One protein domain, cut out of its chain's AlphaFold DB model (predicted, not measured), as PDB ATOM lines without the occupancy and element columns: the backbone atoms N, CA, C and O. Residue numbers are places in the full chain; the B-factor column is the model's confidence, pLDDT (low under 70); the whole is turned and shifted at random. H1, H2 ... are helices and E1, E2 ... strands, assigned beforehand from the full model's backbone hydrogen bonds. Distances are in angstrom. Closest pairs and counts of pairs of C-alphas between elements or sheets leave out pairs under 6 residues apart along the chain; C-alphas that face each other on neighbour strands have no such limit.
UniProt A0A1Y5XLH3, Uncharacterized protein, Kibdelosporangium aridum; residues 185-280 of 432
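What this domain is: This is residues 185 to 280 of the 432 residues of an uncharacterized protein of Kibdelosporangium aridum (UniProt A0A1Y5XLH3). Look for a small sandwich of two three-stranded sheets, E1 E6 E3 and E2 E5 E4, partly splayed and with their strands running nearly in line. Short H2 and H3 and the link of residues 262 to 271 gather at one end of it, while H1 is on an arm past the other end, where residues 190 to 196 stick out. The printed part has 96 residues with three named helices and six named strands, in the order H1 E1 H2 E2 E3 H3 E4 E5 E6. Both sheets are antiparallel, in the orders E1 - E6 - E3 and E2 - E5 - E4, and the class is mixed, helices and strands. The whole is only just compact, close to loose, with a radius of gyration of the C-alphas of 14.8 A, and its elongated outline spans 44 by 27 by 18 A.

Where its parts are: Find C-alpha 185 at (75.455, 11.645, 97.835); from there H1 runs through residues 185 to 194, 14.2 A from first to last C-alpha. Go on to residues 201 to 205 for E1, 13.1 A long, and to residues 207 to 211 for H2, 7.6 A long. E2 begins at C-alpha 214, (63.166, -21.393, 103.022), and reaches residue 220 after 20.0 A. Next come E3, residues 225 to 231, 17.5 A, and H3, residues 235 to 239, 6.0 A. E4 is residues 244 to 247, 10.5 A, and E5 is residues 255 to 261, 20.2 A. E6, residues 272 to 279, spans 23.1 A and ends at C-alpha 279, (75.289, -1.099, 81.976).

How they stand to each other: Start at the sandwich, two sheets face to face: the parts that face each other are 10.3 A centre to centre, their best planes are 32 degrees apart, and the strands of the one stand at 16 degrees to those of the other. Across it, the closest C-alphas of E3 and E5 are those of Leu 227 and Tyr 255, 6.0 A apart, and those of E5 and E6 are Ala 256 and Ala 275, 6.8 A apart. In the first sheet, look at inner strand E6: N 204 and O 273 of E1 and E6 are 2.9 A apart, and N 226 and O 278 of E3 and E6 are 2.7 A apart, both within hydrogen-bond range. In the second, E5 is the inner strand: N 217 of E2 is 2.9 A from O 258, and N 246 of E4 is 2.8 A from O 259, again within hydrogen-bond range. E4 and E5 form a hairpin. H2 is on the sheet E2 E5 E4 but only grazes it, with residues 208 to 210; the closest C-alphas of H2 and E2 are those of Ala 209 and Tyr 215, 5.4 A apart. H3 is only just on that sheet, with 5 pairs of C-alphas within 10 A, and only grazes it. H1 is on neither sheet and is apart from H2 and H3. In H1 and H3 every O i to N i+4 pair is within hydrogen-bond range; in H2 it is 0 of 1, beside 2 of 2 O i to N i+3 pairs.

The domain as a whole: The two C-alphas farthest apart are those of Val 195 and Ser 242, at 45.1 A. The printed part has no cut, and no link is long; the one from E5 to E6, 10 residues, is short but not tight. Residues 190 to 196, of which 190 to 194 belong to H1, stand free. The mean pLDDT of the printed part is 89.3; look to residues 198 to 199 for the two under 70.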
ATOM      1  N   ARG A 185      76.442  12.578  98.406       81.88
ATOM      2  CA  ARG A 185      75.455  11.645  97.835       81.88
ATOM      3  C   ARG A 185      74.143  12.361  97.525       81.88
ATOM      4  O   ARG A 185      73.625  12.201  96.429       81.88
ATOM      5  N   TYR A 186      73.666  13.206  98.438       83.94
ATOM      6  CA  TYR A 186      72.477  14.025  98.211       83.94
ATOM      7  C   TYR A 186      72.637  14.936  96.987       83.94
ATOM      8  O   TYR A 186      71.787  14.920  96.104       83.94
ATOM      9  N   LEU A 187      73.741  15.689  96.892       86.56
ATOM     10  CA  LEU A 187      73.999  16.567  95.748       86.56
ATOM     11  C   LEU A 187      74.078  15.772  94.441       86.56
ATOM     12  O   LEU A 187      73.467  16.159  93.449       86.56
ATOM     13  N   ARG A 188      74.783  14.636  94.448       85.19
ATOM     14  CA  ARG A 188      74.859  13.730  93.299       85.19
ATOM     15  C   ARG A 188      73.477  13.231  92.880       85.19
ATOM     16  O   ARG A 188      73.209  13.187  91.685       85.19
ATOM     17  N   ASP A 189      72.614  12.886  93.827       81.31
ATOM     18  CA  ASP A 189      71.251  12.438  93.540       81.31
ATOM     19  C   ASP A 189      70.383  13.579  92.994       81.31
ATOM     20  O   ASP A 189      69.593  13.353  92.079       81.31
ATOM     21  N   GLN A 190      70.543  14.809  93.492       84.50
ATOM     22  CA  GLN A 190      69.830  15.983  92.971       84.50
ATOM     23  C   GLN A 190      70.266  16.332  91.546       84.50
ATOM     24  O   GLN A 190      69.419  16.482  90.667       84.50
ATOM     25  N   VAL A 191      71.576  16.391  91.287       84.31
ATOM     26  CA  VAL A 191      72.118  16.568  89.927       84.31
ATOM     27  C   VAL A 191      71.663  15.413  89.039       84.31
ATOM     28  O   VAL A 191      71.234  15.625  87.907       84.31
ATOM     29  N   GLY A 192      71.674  14.198  89.585       80.69
ATOM     30  CA  GLY A 192      71.162  13.005  88.935       80.69
ATOM     31  C   GLY A 192      69.728  13.174  88.450       80.69
ATOM     32  O   GLY A 192      69.454  12.929  87.278       80.69
ATOM     33  N   ARG A 193      68.833  13.658  89.316       80.94
ATOM     34  CA  ARG A 193      67.429  13.932  88.976       80.94
ATOM     35  C   ARG A 193      67.279  15.053  87.960       80.94
ATOM     36  O   ARG A 193      66.513  14.888  87.019       80.94
ATOM     37  N   ALA A 194      68.012  16.154  88.125       81.38
ATOM     38  CA  ALA A 194      67.961  17.293  87.210       81.38
ATOM     39  C   ALA A 194      68.369  16.899  85.781       81.38
ATOM     40  O   ALA A 194      67.765  17.338  84.809       81.38
ATOM     41  N   VAL A 195      69.352  16.003  85.660       79.75
ATOM     42  CA  VAL A 195      69.850  15.467  84.381       79.75
ATOM     43  C   VAL A 195      69.031  14.240  83.914       79.75
ATOM     44  O   VAL A 195      69.272  13.658  82.851       79.75
ATOM     45  N   GLY A 196      68.020  13.837  84.690       72.00
ATOM     46  CA  GLY A 196      67.097  12.749  84.371       72.00
ATOM     47  C   GLY A 196      67.681  11.342  84.531       72.00
ATOM     48  O   GLY A 196      67.119  10.391  83.989       72.00
ATOM     49  N   THR A 197      68.796  11.186  85.245       74.69
ATOM     50  CA  THR A 197      69.295   9.862  85.641       74.69
ATOM     51  C   THR A 197      68.519   9.320  86.824       74.69
ATOM     52  O   THR A 197      68.295  10.012  87.819       74.69
ATOM     53  N   LYS A 198      68.097   8.066  86.702       67.75
ATOM     54  CA  LYS A 198      67.363   7.363  87.749       67.75
ATOM     55  C   LYS A 198      68.342   6.624  88.664       67.75
ATOM     56  O   LYS A 198      69.436   6.263  88.223       67.75
ATOM     57  N   PRO A 199      67.983   6.416  89.940       61.59
ATOM     58  CA  PRO A 199      68.805   5.623  90.835       61.59
ATOM     59  C   PRO A 199      68.965   4.207  90.273       61.59
ATOM     60  O   PRO A 199      67.996   3.541  89.930       61.59
ATOM     61  N   ILE A 200      70.218   3.763  90.209       72.94
ATOM     62  CA  ILE A 200      70.651   2.437  89.735       72.94
ATOM     63  C   ILE A 200      70.446   1.354  90.820       72.94
ATOM     64  O   ILE A 200      70.890   0.215  90.707       72.94
ATOM     65  N   GLU A 201      69.792   1.724  91.914       85.69
ATOM     66  CA  GLU A 201      69.727   0.978  93.159       85.69
ATOM     67  C   GLU A 201      68.288   0.544  93.417       85.69
ATOM     68  O   GLU A 201      67.402   1.377  93.602       85.69
ATOM     69  N   LEU A 202      68.069  -0.768  93.397       88.88
ATOM     70  CA  LEU A 202      66.833  -1.388  93.845       88.88
ATOM     71  C   LEU A 202      66.976  -1.697  95.332       88.88
ATOM     72  O   LEU A 202      67.891  -2.422  95.718       88.88
ATOM     73  N   ASP A 203      66.080  -1.135  96.135       91.44
ATOM     74  CA  ASP A 203      65.954  -1.396  97.567       91.44
ATOM     75  C   ASP A 203      64.612  -2.095  97.808       91.44
ATOM     76  O   ASP A 203      63.543  -1.510  97.602       91.44
ATOM     77  N   LEU A 204      64.679  -3.375  98.167       92.06
ATOM     78  CA  LEU A 204      63.548  -4.292  98.218       92.06
ATOM     79  C   LEU A 204      63.368  -4.817  99.637       92.06
ATOM     80  O   LEU A 204      64.296  -5.360 100.228       92.06
ATOM     81  N   THR A 205      62.163  -4.692 100.180       92.50
ATOM     82  CA  THR A 205      61.825  -5.256 101.493       92.50
ATOM     83  C   THR A 205      61.659  -6.768 101.399       92.50
ATOM     84  O   THR A 205      60.955  -7.246 100.511       92.50
ATOM     85  N   LEU A 206      62.231  -7.517 102.337       93.81
ATOM     86  CA  LEU A 206      62.196  -8.982 102.349       93.81
ATOM     87  C   LEU A 206      61.067  -9.538 103.228       93.81
ATOM     88  O   LEU A 206      61.243 -10.538 103.922       93.81
ATOM     89  N   ASN A 207      59.883  -8.919 103.177       92.25
ATOM     90  CA  ASN A 207      58.732  -9.295 104.008       92.25
ATOM     91  C   ASN A 207      58.362 -10.774 103.845       92.25
ATOM     92  O   ASN A 207      58.032 -11.447 104.811       92.25
ATOM     93  N   ASN A 208      58.448 -11.302 102.621       93.38
ATOM     94  CA  ASN A 208      58.126 -12.698 102.331       93.38
ATOM     95  C   ASN A 208      59.098 -13.694 102.987       93.38
ATOM     96  O   ASN A 208      58.740 -14.862 103.150       93.38
ATOM     97  N   ALA A 209      60.301 -13.258 103.374       94.62
ATOM     98  CA  ALA A 209      61.291 -14.128 103.996       94.62
ATOM     99  C   ALA A 209      60.848 -14.612 105.383       94.62
ATOM    100  O   ALA A 209      61.140 -15.750 105.738       94.62
ATOM    101  N   SER A 210      60.112 -13.789 106.138       92.12
ATOM    102  CA  SER A 210      59.680 -14.123 107.500       92.12
ATOM    103  C   SER A 210      58.499 -15.098 107.561       92.12
ATOM    104  O   SER A 210      58.264 -15.737 108.583       92.12
ATOM    105  N   PHE A 211      57.783 -15.275 106.446       89.25
ATOM    106  CA  PHE A 211      56.670 -16.226 106.323       89.25
ATOM    107  C   PHE A 211      57.089 -17.578 105.734       89.25
ATOM    108  O   PHE A 211      56.243 -18.437 105.485       89.25
ATOM    109  N   ALA A 212      58.381 -17.775 105.463       92.44
ATOM    110  CA  ALA A 212      58.883 -18.955 104.782       92.44
ATOM    111  C   ALA A 212      60.019 -19.612 105.570       92.44
ATOM    112  O   ALA A 212      60.974 -18.969 105.992       92.44
ATOM    113  N   GLN A 213      59.967 -20.940 105.691       93.06
ATOM    114  CA  GLN A 213      61.087 -21.705 106.250       93.06
ATOM    115  C   GLN A 213      62.341 -21.589 105.372       93.06
ATOM    116  O   GLN A 213      63.459 -21.594 105.880       93.06
ATOM    117  N   SER A 214      62.140 -21.502 104.055       95.06
ATOM    118  CA  SER A 214      63.166 -21.393 103.022       95.06
ATOM    119  C   SER A 214      62.689 -20.401 101.967       95.06
ATOM    120  O   SER A 214      61.632 -20.586 101.357       95.06
ATOM    121  N   TYR A 215      63.454 -19.334 101.770       96.88
ATOM    122  CA  TYR A 215      63.092 -18.221 100.909       96.88
ATOM    123  C   TYR A 215      64.217 -17.917  99.922       96.88
ATOM    124  O   TYR A 215      65.370 -17.719 100.292       96.88
ATOM    125  N   HIS A 216      63.866 -17.876  98.641       97.62
ATOM    126  CA  HIS A 216      64.766 -17.499  97.556       97.62
ATOM    127  C   HIS A 216      64.202 -16.274  96.864       97.62
ATOM    128  O   HIS A 216      63.037 -16.309  96.477       97.62
ATOM    129  N   ILE A 217      65.042 -15.265  96.653       97.56
ATOM    130  CA  ILE A 217      64.717 -14.063  95.890       97.56
ATOM    131  C   ILE A 217      65.673 -13.928  94.704       97.56
ATOM    132  O   ILE A 217      66.894 -13.998  94.868       97.56
ATOM    133  N   LEU A 218      65.117 -13.751  93.510       97.62
ATOM    134  CA  LEU A 218      65.834 -13.408  92.289       97.62
ATOM    135  C   LEU A 218      65.445 -11.998  91.867       97.62
ATOM    136  O   LEU A 218      64.277 -11.730  91.612       97.62
ATOM    137  N   VAL A 219      66.417 -11.101  91.760       96.44
ATOM    138  CA  VAL A 219      66.186  -9.727  91.300       96.44
ATOM    139  C   VAL A 219      66.905  -9.554  89.982       96.44
ATOM    140  O   VAL A 219      68.130  -9.587  89.946       96.44
ATOM    141  N   PHE A 220      66.163  -9.390  88.897       95.94
ATOM    142  CA  PHE A 220      66.733  -9.179  87.574       95.94
ATOM    143  C   PHE A 220      67.046  -7.698  87.357       95.94
ATOM    144  O   PHE A 220      66.284  -6.817  87.754       95.94
ATOM    145  N   GLY A 221      68.174  -7.427  86.710       92.56
ATOM    146  CA  GLY A 221      68.451  -6.119  86.135       92.56
ATOM    147  C   GLY A 221      67.681  -5.932  84.823       92.56
ATOM    148  O   GLY A 221      67.209  -6.909  84.236       92.56
ATOM    149  N   PRO A 222      67.539  -4.692  84.335       90.12
ATOM    150  CA  PRO A 222      67.091  -4.433  82.974       90.12
ATOM    151  C   PRO A 222      68.017  -5.072  81.941       90.12
ATOM    152  O   PRO A 222      69.174  -5.403  82.224       90.12
ATOM    153  N   GLU A 223      67.505  -5.225  80.727       89.44
ATOM    154  CA  GLU A 223      68.294  -5.732  79.612       89.44
ATOM    155  C   GLU A 223      69.540  -4.863  79.375       89.44
ATOM    156  O   GLU A 223      69.512  -3.646  79.542       89.44
ATOM    157  N   GLY A 224      70.665  -5.492  79.035       90.62
ATOM    158  CA  GLY A 224      71.929  -4.776  78.850       90.62
ATOM    159  C   GLY A 224      72.580  -4.294  80.149       90.62
ATOM    160  O   GLY A 224      73.508  -3.489  80.090       90.62
ATOM    161  N   THR A 225      72.143  -4.780  81.316       92.75
ATOM    162  CA  THR A 225      72.778  -4.486  82.608       92.75
ATOM    163  C   THR A 225      73.333  -5.735  83.295       92.75
ATOM    164  O   THR A 225      72.939  -6.865  83.009       92.75
ATOM    165  N   TYR A 226      74.269  -5.527  84.218       93.88
ATOM    166  CA  TYR A 226      74.888  -6.553  85.042       93.88
ATOM    167  C   TYR A 226      74.910  -6.136  86.512       93.88
ATOM    168  O   TYR A 226      75.060  -4.964  86.854       93.88
ATOM    169  N   LEU A 227      74.809  -7.108  87.408       94.75
ATOM    170  CA  LEU A 227      74.878  -6.923  88.844       94.75
ATOM    171  C   LEU A 227      76.293  -6.518  89.248       94.75
ATOM    172  O   LEU A 227      77.220  -7.327  89.190       94.75
ATOM    173  N   GLY A 228      76.465  -5.277  89.689       92.56
ATOM    174  CA  GLY A 228      77.753  -4.796  90.182       92.56
ATOM    175  C   GLY A 228      77.870  -4.784  91.698       92.56
ATOM    176  O   GLY A 228      78.982  -4.780  92.218       92.56
ATOM    177  N   PHE A 229      76.745  -4.757  92.408       92.50
ATOM    178  CA  PHE A 229      76.712  -4.726  93.864       92.50
ATOM    179  C   PHE A 229      75.410  -5.346  94.368       92.50
ATOM    180  O   PHE A 229      74.349  -5.092  93.799       92.50
ATOM    181  N   GLN A 230      75.494  -6.123  95.441       94.69
ATOM    182  CA  GLN A 230      74.344  -6.623  96.186       94.69
ATOM    183  C   GLN A 230      74.696  -6.656  97.671       94.69
ATOM    184  O   GLN A 230      75.840  -6.973  98.008       94.69
ATOM    185  N   ASP A 231      73.732  -6.344  98.528       93.44
ATOM    186  CA  ASP A 231      73.924  -6.318  99.976       93.44
ATOM    187  C   ASP A 231      72.592  -6.473 100.728       93.44
ATOM    188  O   ASP A 231      71.533  -6.141 100.190       93.44
ATOM    189  N   VAL A 232      72.647  -6.954 101.972       92.31
ATOM    190  CA  VAL A 232      71.563  -6.809 102.957       92.31
ATOM    191  C   VAL A 232      72.156  -6.063 104.152       92.31
ATOM    192  O   VAL A 232      72.766  -6.706 105.013       92.31
ATOM    193  N   PRO A 233      72.033  -4.724 104.211       88.31
ATOM    194  CA  PRO A 233      72.508  -3.969 105.361       88.31
ATOM    195  C   PRO A 233      71.856  -4.482 106.648       88.31
ATOM    196  O   PRO A 233      70.703  -4.909 106.636       88.31
ATOM    197  N   GLU A 234      72.615  -4.454 107.747       86.31
ATOM    198  CA  GLU A 234      72.125  -4.749 109.107       86.31
ATOM    199  C   GLU A 234      71.499  -6.148 109.268       86.31
ATOM    200  O   GLU A 234      70.791  -6.425 110.236       86.31
ATOM    201  N   VAL A 235      71.788  -7.075 108.346       86.50
ATOM    202  CA  VAL A 235      71.170  -8.405 108.336       86.50
ATOM    203  C   VAL A 235      71.367  -9.140 109.655       86.50
ATOM    204  O   VAL A 235      70.389  -9.605 110.224       86.50
ATOM    205  N   ARG A 236      72.597  -9.184 110.186       86.06
ATOM    206  CA  ARG A 236      72.918  -9.889 111.440       86.06
ATOM    207  C   ARG A 236      72.257  -9.256 112.662       86.06
ATOM    208  O   ARG A 236      71.825  -9.985 113.545       86.06
ATOM    209  N   GLU A 237      72.163  -7.930 112.691       88.12
ATOM    210  CA  GLU A 237      71.477  -7.199 113.763       88.12
ATOM    211  C   GLU A 237      69.968  -7.465 113.721       88.12
ATOM    212  O   GLU A 237      69.333  -7.592 114.762       88.12
ATOM    213  N   THR A 238      69.411  -7.622 112.517       85.31
ATOM    214  CA  THR A 238      67.969  -7.790 112.309       85.31
ATOM    215  C   THR A 238      67.492  -9.233 112.510       85.31
ATOM    216  O   THR A 238      66.412  -9.439 113.054       85.31
ATOM    217  N   ILE A 239      68.248 -10.244 112.056       86.19
ATOM    218  CA  ILE A 239      67.808 -11.657 112.100       86.19
ATOM    219  C   ILE A 239      68.413 -12.474 113.245       86.19
ATOM    220  O   ILE A 239      67.979 -13.603 113.471       86.19
ATOM    221  N   GLY A 240      69.414 -11.934 113.945       85.81
ATOM    222  CA  GLY A 240      70.187 -12.662 114.951       85.81
ATOM    223  C   GLY A 240      71.119 -13.726 114.355       85.81
ATOM    224  O   GLY A 240      71.289 -13.845 113.143       85.81
ATOM    225  N   GLU A 241      71.755 -14.521 115.219       84.81
ATOM    226  CA  GLU A 241      72.741 -15.537 114.804       84.81
ATOM    227  C   GLU A 241      72.111 -16.827 114.250       84.81
ATOM    228  O   GLU A 241      72.776 -17.598 113.562       84.81
ATOM    229  N   SER A 242      70.829 -17.076 114.534       79.00
ATOM    230  CA  SER A 242      70.145 -18.335 114.207       79.00
ATOM    231  C   SER A 242      69.632 -18.417 112.767       79.00
ATOM    232  O   SER A 242      69.403 -19.517 112.253       79.00
ATOM    233  N   ALA A 243      69.443 -17.278 112.101       84.00
ATOM    234  CA  ALA A 243      68.928 -17.234 110.743       84.00
ATOM    235  C   ALA A 243      70.066 -17.286 109.716       84.00
ATOM    236  O   ALA A 243      71.087 -16.602 109.809       84.00
ATOM    237  N   TYR A 244      69.875 -18.116 108.692       89.38
ATOM    238  CA  TYR A 244      70.871 -18.316 107.649       89.38
ATOM    239  C   TYR A 244      70.527 -17.458 106.441       89.38
ATOM    240  O   TYR A 244      69.431 -17.567 105.890       89.38
ATOM    241  N   PHE A 245      71.482 -16.657 105.977       92.31
ATOM    242  CA  PHE A 245      71.366 -15.936 104.718       92.31
ATOM    243  C   PHE A 245      72.596 -16.173 103.848       92.31
ATOM    244  O   PHE A 245      73.721 -16.325 104.329       92.31
ATOM    245  N   ARG A 246      72.385 -16.208 102.534       91.88
ATOM    246  CA  ARG A 246      73.457 -16.369 101.562       91.88
ATOM    247  C   ARG A 246      73.114 -15.695 100.250       91.88
ATOM    248  O   ARG A 246      72.062 -15.936  99.668       91.88
ATOM    249  N   PHE A 247      74.079 -14.952  99.727       90.69
ATOM    250  CA  PHE A 247      74.058 -14.499  98.348       90.69
ATOM    251  C   PHE A 247      74.844 -15.421  97.429       90.69
ATOM    252  O   PHE A 247      75.886 -15.981  97.798       90.69
ATOM    253  N   ARG A 248      74.403 -15.507  96.174       85.56
ATOM    254  CA  ARG A 248      75.270 -15.994  95.105       85.56
ATOM    255  C   ARG A 248      76.383 -14.966  94.883       85.56
ATOM    256  O   ARG A 248      76.129 -13.878  94.385       85.56
ATOM    257  N   ARG A 249      77.625 -15.311  95.238       79.50
ATOM    258  CA  ARG A 249      78.781 -14.385  95.235       79.50
ATOM    259  C   ARG A 249      79.146 -13.803  93.866       79.50
ATOM    260  O   ARG A 249      79.803 -12.769  93.804       79.50
ATOM    261  N   ARG A 250      78.773 -14.472  92.772       86.75
ATOM    262  CA  ARG A 250      79.181 -14.064  91.425       86.75
ATOM    263  C   ARG A 250      78.397 -12.825  90.983       86.75
ATOM    264  O   ARG A 250      77.225 -12.924  90.635       86.75
ATOM    265  N   LEU A 251      79.080 -11.688  90.983       92.00
ATOM    266  CA  LEU A 251      78.662 -10.449  90.327       92.00
ATOM    267  C   LEU A 251      78.853 -10.571  88.799       92.00
ATOM    268  O   LEU A 251      79.266 -11.620  88.310       92.00
ATOM    269  N   GLY A 252      78.514  -9.538  88.026       92.19
ATOM    270  CA  GLY A 252      78.632  -9.563  86.558       92.19
ATOM    271  C   GLY A 252      77.480 -10.272  85.832       92.19
ATOM    272  O   GLY A 252      77.447 -10.286  84.608       92.19
ATOM    273  N   GLN A 253      76.522 -10.848  86.562       94.19
ATOM    274  CA  GLN A 253      75.352 -11.540  86.006       94.19
ATOM    275  C   GLN A 253      74.175 -10.584  85.795       94.19
ATOM    276  O   GLN A 253      74.110  -9.544  86.434       94.19
ATOM    277  N   ALA A 254      73.177 -10.967  85.001       94.31
ATOM    278  CA  ALA A 254      71.967 -10.160  84.801       94.31
ATOM    279  C   ALA A 254      70.993 -10.146  86.005       94.31
ATOM    280  O   ALA A 254      69.927  -9.542  85.921       94.31
ATOM    281  N   TYR A 255      71.309 -10.821  87.117       96.06
ATOM    282  CA  TYR A 255      70.435 -10.899  88.291       96.06
ATOM    283  C   TYR A 255      71.211 -11.065  89.603       96.06
ATOM    284  O   TYR A 255      72.323 -11.596  89.617       96.06
ATOM    285  N   ALA A 256      70.594 -10.638  90.705       96.06
ATOM    286  CA  ALA A 256      70.979 -10.949  92.078       96.06
ATOM    287  C   ALA A 256      70.181 -12.145  92.597       96.06
ATOM    288  O   ALA A 256      69.008 -12.308  92.265       96.06
ATOM    289  N   HIS A 257      70.813 -12.976  93.428       96.50
ATOM    290  CA  HIS A 257      70.173 -14.145  94.036       96.50
ATOM    291  C   HIS A 257      70.486 -14.214  95.521       96.50
ATOM    292  O   HIS A 257      71.635 -14.452  95.905       96.50
ATOM    293  N   GLY A 258      69.448 -14.022  96.332       95.62
ATOM    294  CA  GLY A 258      69.480 -14.191  97.779       95.62
ATOM    295  C   GLY A 258      68.752 -15.461  98.209       95.62
ATOM    296  O   GLY A 258      67.722 -15.831  97.643       95.62
ATOM    297  N   TYR A 259      69.295 -16.125  99.220       96.31
ATOM    298  CA  TYR A 259      68.678 -17.237  99.924       96.31
ATOM    299  C   TYR A 259      68.645 -16.937 101.419       96.31
ATOM    300  O   TYR A 259      69.661 -16.537 101.983       96.31
ATOM    301  N   PHE A 260      67.494 -17.153 102.043       95.62
ATOM    302  CA  PHE A 260      67.234 -16.893 103.451       95.62
ATOM    303  C   PHE A 260      66.511 -18.094 104.058       95.62
ATOM    304  O   PHE A 260      65.676 -18.726 103.407       95.62
ATOM    305  N   ARG A 261      66.825 -18.419 105.309       94.94
ATOM    306  CA  ARG A 261      66.225 -19.527 106.049       94.94
ATOM    307  C   ARG A 261      66.012 -19.114 107.498       94.94
ATOM    308  O   ARG A 261      66.910 -18.525 108.098       94.94
ATOM    309  N   SER A 262      64.860 -19.491 108.049       92.81
ATOM    310  CA  SER A 262      64.506 -19.253 109.454       92.81
ATOM    311  C   SER A 262      64.513 -17.770 109.850       92.81
ATOM    312  O   SER A 262      64.961 -17.430 110.939       92.81
ATOM    313  N   VAL A 263      64.048 -16.881 108.967       93.88
ATOM    314  CA  VAL A 263      63.937 -15.448 109.285       93.88
ATOM    315  C   VAL A 263      62.809 -15.242 110.306       93.88
ATOM    316  O   VAL A 263      61.701 -15.722 110.054       93.88
ATOM    317  N   PRO A 264      63.050 -14.541 111.430       92.06
ATOM    318  CA  PRO A 264      62.013 -14.261 112.420       92.06
ATOM    319  C   PRO A 264      60.803 -13.507 111.826       92.06
ATOM    320  O   PRO A 264      60.997 -12.661 110.944       92.06
ATOM    321  N   PRO A 265      59.565 -13.772 112.295       86.75
ATOM    322  CA  PRO A 265      58.336 -13.137 111.799       86.75
ATOM    323  C   PRO A 265      58.389 -11.600 111.738       86.75
ATOM    324  O   PRO A 265      57.918 -10.995 110.774       86.75
ATOM    325  N   ASP A 266      59.000 -10.984 112.747       86.56
ATOM    326  CA  ASP A 266      59.146  -9.542 112.960       86.56
ATOM    327  C   ASP A 266      60.309  -8.912 112.172       86.56
ATOM    328  O   ASP A 266      60.262  -7.730 111.825       86.56
ATOM    329  N   ALA A 267      61.322  -9.702 111.815       90.25
ATOM    330  CA  ALA A 267      62.507  -9.233 111.102       90.25
ATOM    331  C   ALA A 267      62.239  -8.893 109.624       90.25
ATOM    332  O   ALA A 267      62.848  -7.972 109.074       90.25
ATOM    333  N   GLY A 268      61.316  -9.605 108.965       87.38
ATOM    334  CA  GLY A 268      61.095  -9.506 107.513       87.38
ATOM    335  C   GLY A 268      60.804  -8.086 107.009       87.38
ATOM    336  O   GLY A 268      61.298  -7.702 105.951       87.38
ATOM    337  N   ALA A 269      60.064  -7.292 107.792       86.94
ATOM    338  CA  ALA A 269      59.698  -5.912 107.454       86.94
ATOM    339  C   ALA A 269      60.877  -4.925 107.478       86.94
ATOM    340  O   ALA A 269      60.868  -3.918 106.763       86.94
ATOM    341  N   ASN A 270      61.888  -5.218 108.297       90.56
ATOM    342  CA  ASN A 270      63.068  -4.377 108.477       90.56
ATOM    343  C   ASN A 270      64.214  -4.792 107.549       90.56
ATOM    344  O   ASN A 270      65.074  -3.977 107.223       90.56
ATOM    345  N   LEU A 271      64.191  -6.032 107.055       92.50
ATOM    346  CA  LEU A 271      65.180  -6.530 106.111       92.50
ATOM    347  C   LEU A 271      65.019  -5.916 104.725       92.50
ATOM    348  O   LEU A 271      63.955  -5.971 104.102       92.50
ATOM    349  N   ARG A 272      66.130  -5.389 104.210       92.94
ATOM    350  CA  ARG A 272      66.209  -4.758 102.896       92.94
ATOM    351  C   ARG A 272      67.300  -5.393 102.055       92.94
ATOM    352  O   ARG A 272      68.458  -5.410 102.449       92.94
ATOM    353  N   LEU A 273      66.945  -5.884 100.877       93.38
ATOM    354  CA  LEU A 273      67.893  -6.270  99.844       93.38
ATOM    355  C   LEU A 273      68.198  -5.059  98.969       93.38
ATOM    356  O   LEU A 273      67.315  -4.528  98.300       93.38
ATOM    357  N   THR A 274      69.469  -4.682  98.918       92.88
ATOM    358  CA  THR A 274      69.971  -3.671  97.994       92.88
ATOM    359  C   THR A 274      70.673  -4.349  96.825       92.88
ATOM    360  O   THR A 274      71.604  -5.122  97.028       92.88
ATOM    361  N   ALA A 275      70.277  -4.037  95.592       93.44
ATOM    362  CA  ALA A 275      70.942  -4.509  94.378       93.44
ATOM    363  C   ALA A 275      71.199  -3.344  93.413       93.44
ATOM    364  O   ALA A 275      70.316  -2.519  93.173       93.44
ATOM    365  N   ARG A 276      72.410  -3.267  92.844       92.31
ATOM    366  CA  ARG A 276      72.781  -2.245  91.853       92.31
ATOM    367  C   ARG A 276      73.242  -2.873  90.548       92.31
ATOM    368  O   ARG A 276      74.175  -3.683  90.536       92.31
ATOM    369  N   PHE A 277      72.631  -2.432  89.452       92.44
ATOM    370  CA  PHE A 277      72.865  -2.962  88.110       92.44
ATOM    371  C   PHE A 277      73.531  -1.927  87.205       92.44
ATOM    372  O   PHE A 277      72.969  -0.876  86.939       92.44
ATOM    373  N   PHE A 278      74.731  -2.199  86.711       91.00
ATOM    374  CA  PHE A 278      75.435  -1.298  85.799       91.00
ATOM    375  C   PHE A 278      75.249  -1.725  84.346       91.00
ATOM    376  O   PHE A 278      75.043  -2.898  84.070       91.00
ATOM    377  N   GLU A 279      75.345  -0.789  83.408       91.31
ATOM    378  CA  GLU A 279      75.289  -1.099  81.976       91.31
ATOM    379  C   GLU A 279      76.467  -1.981  81.540       91.31
ATOM    380  O   GLU A 279      77.612  -1.745  81.936       91.31
ATOM    381  N   ILE A 280      76.192  -2.964  80.684       93.75
ATOM    382  CA  ILE A 280      77.205  -3.799  80.041       93.75
ATOM    383  C   ILE A 280      77.950  -2.942  78.993       93.75
ATOM    384  O   ILE A 280      77.310  -2.324  78.135       93.75
TER     385      ILE A 280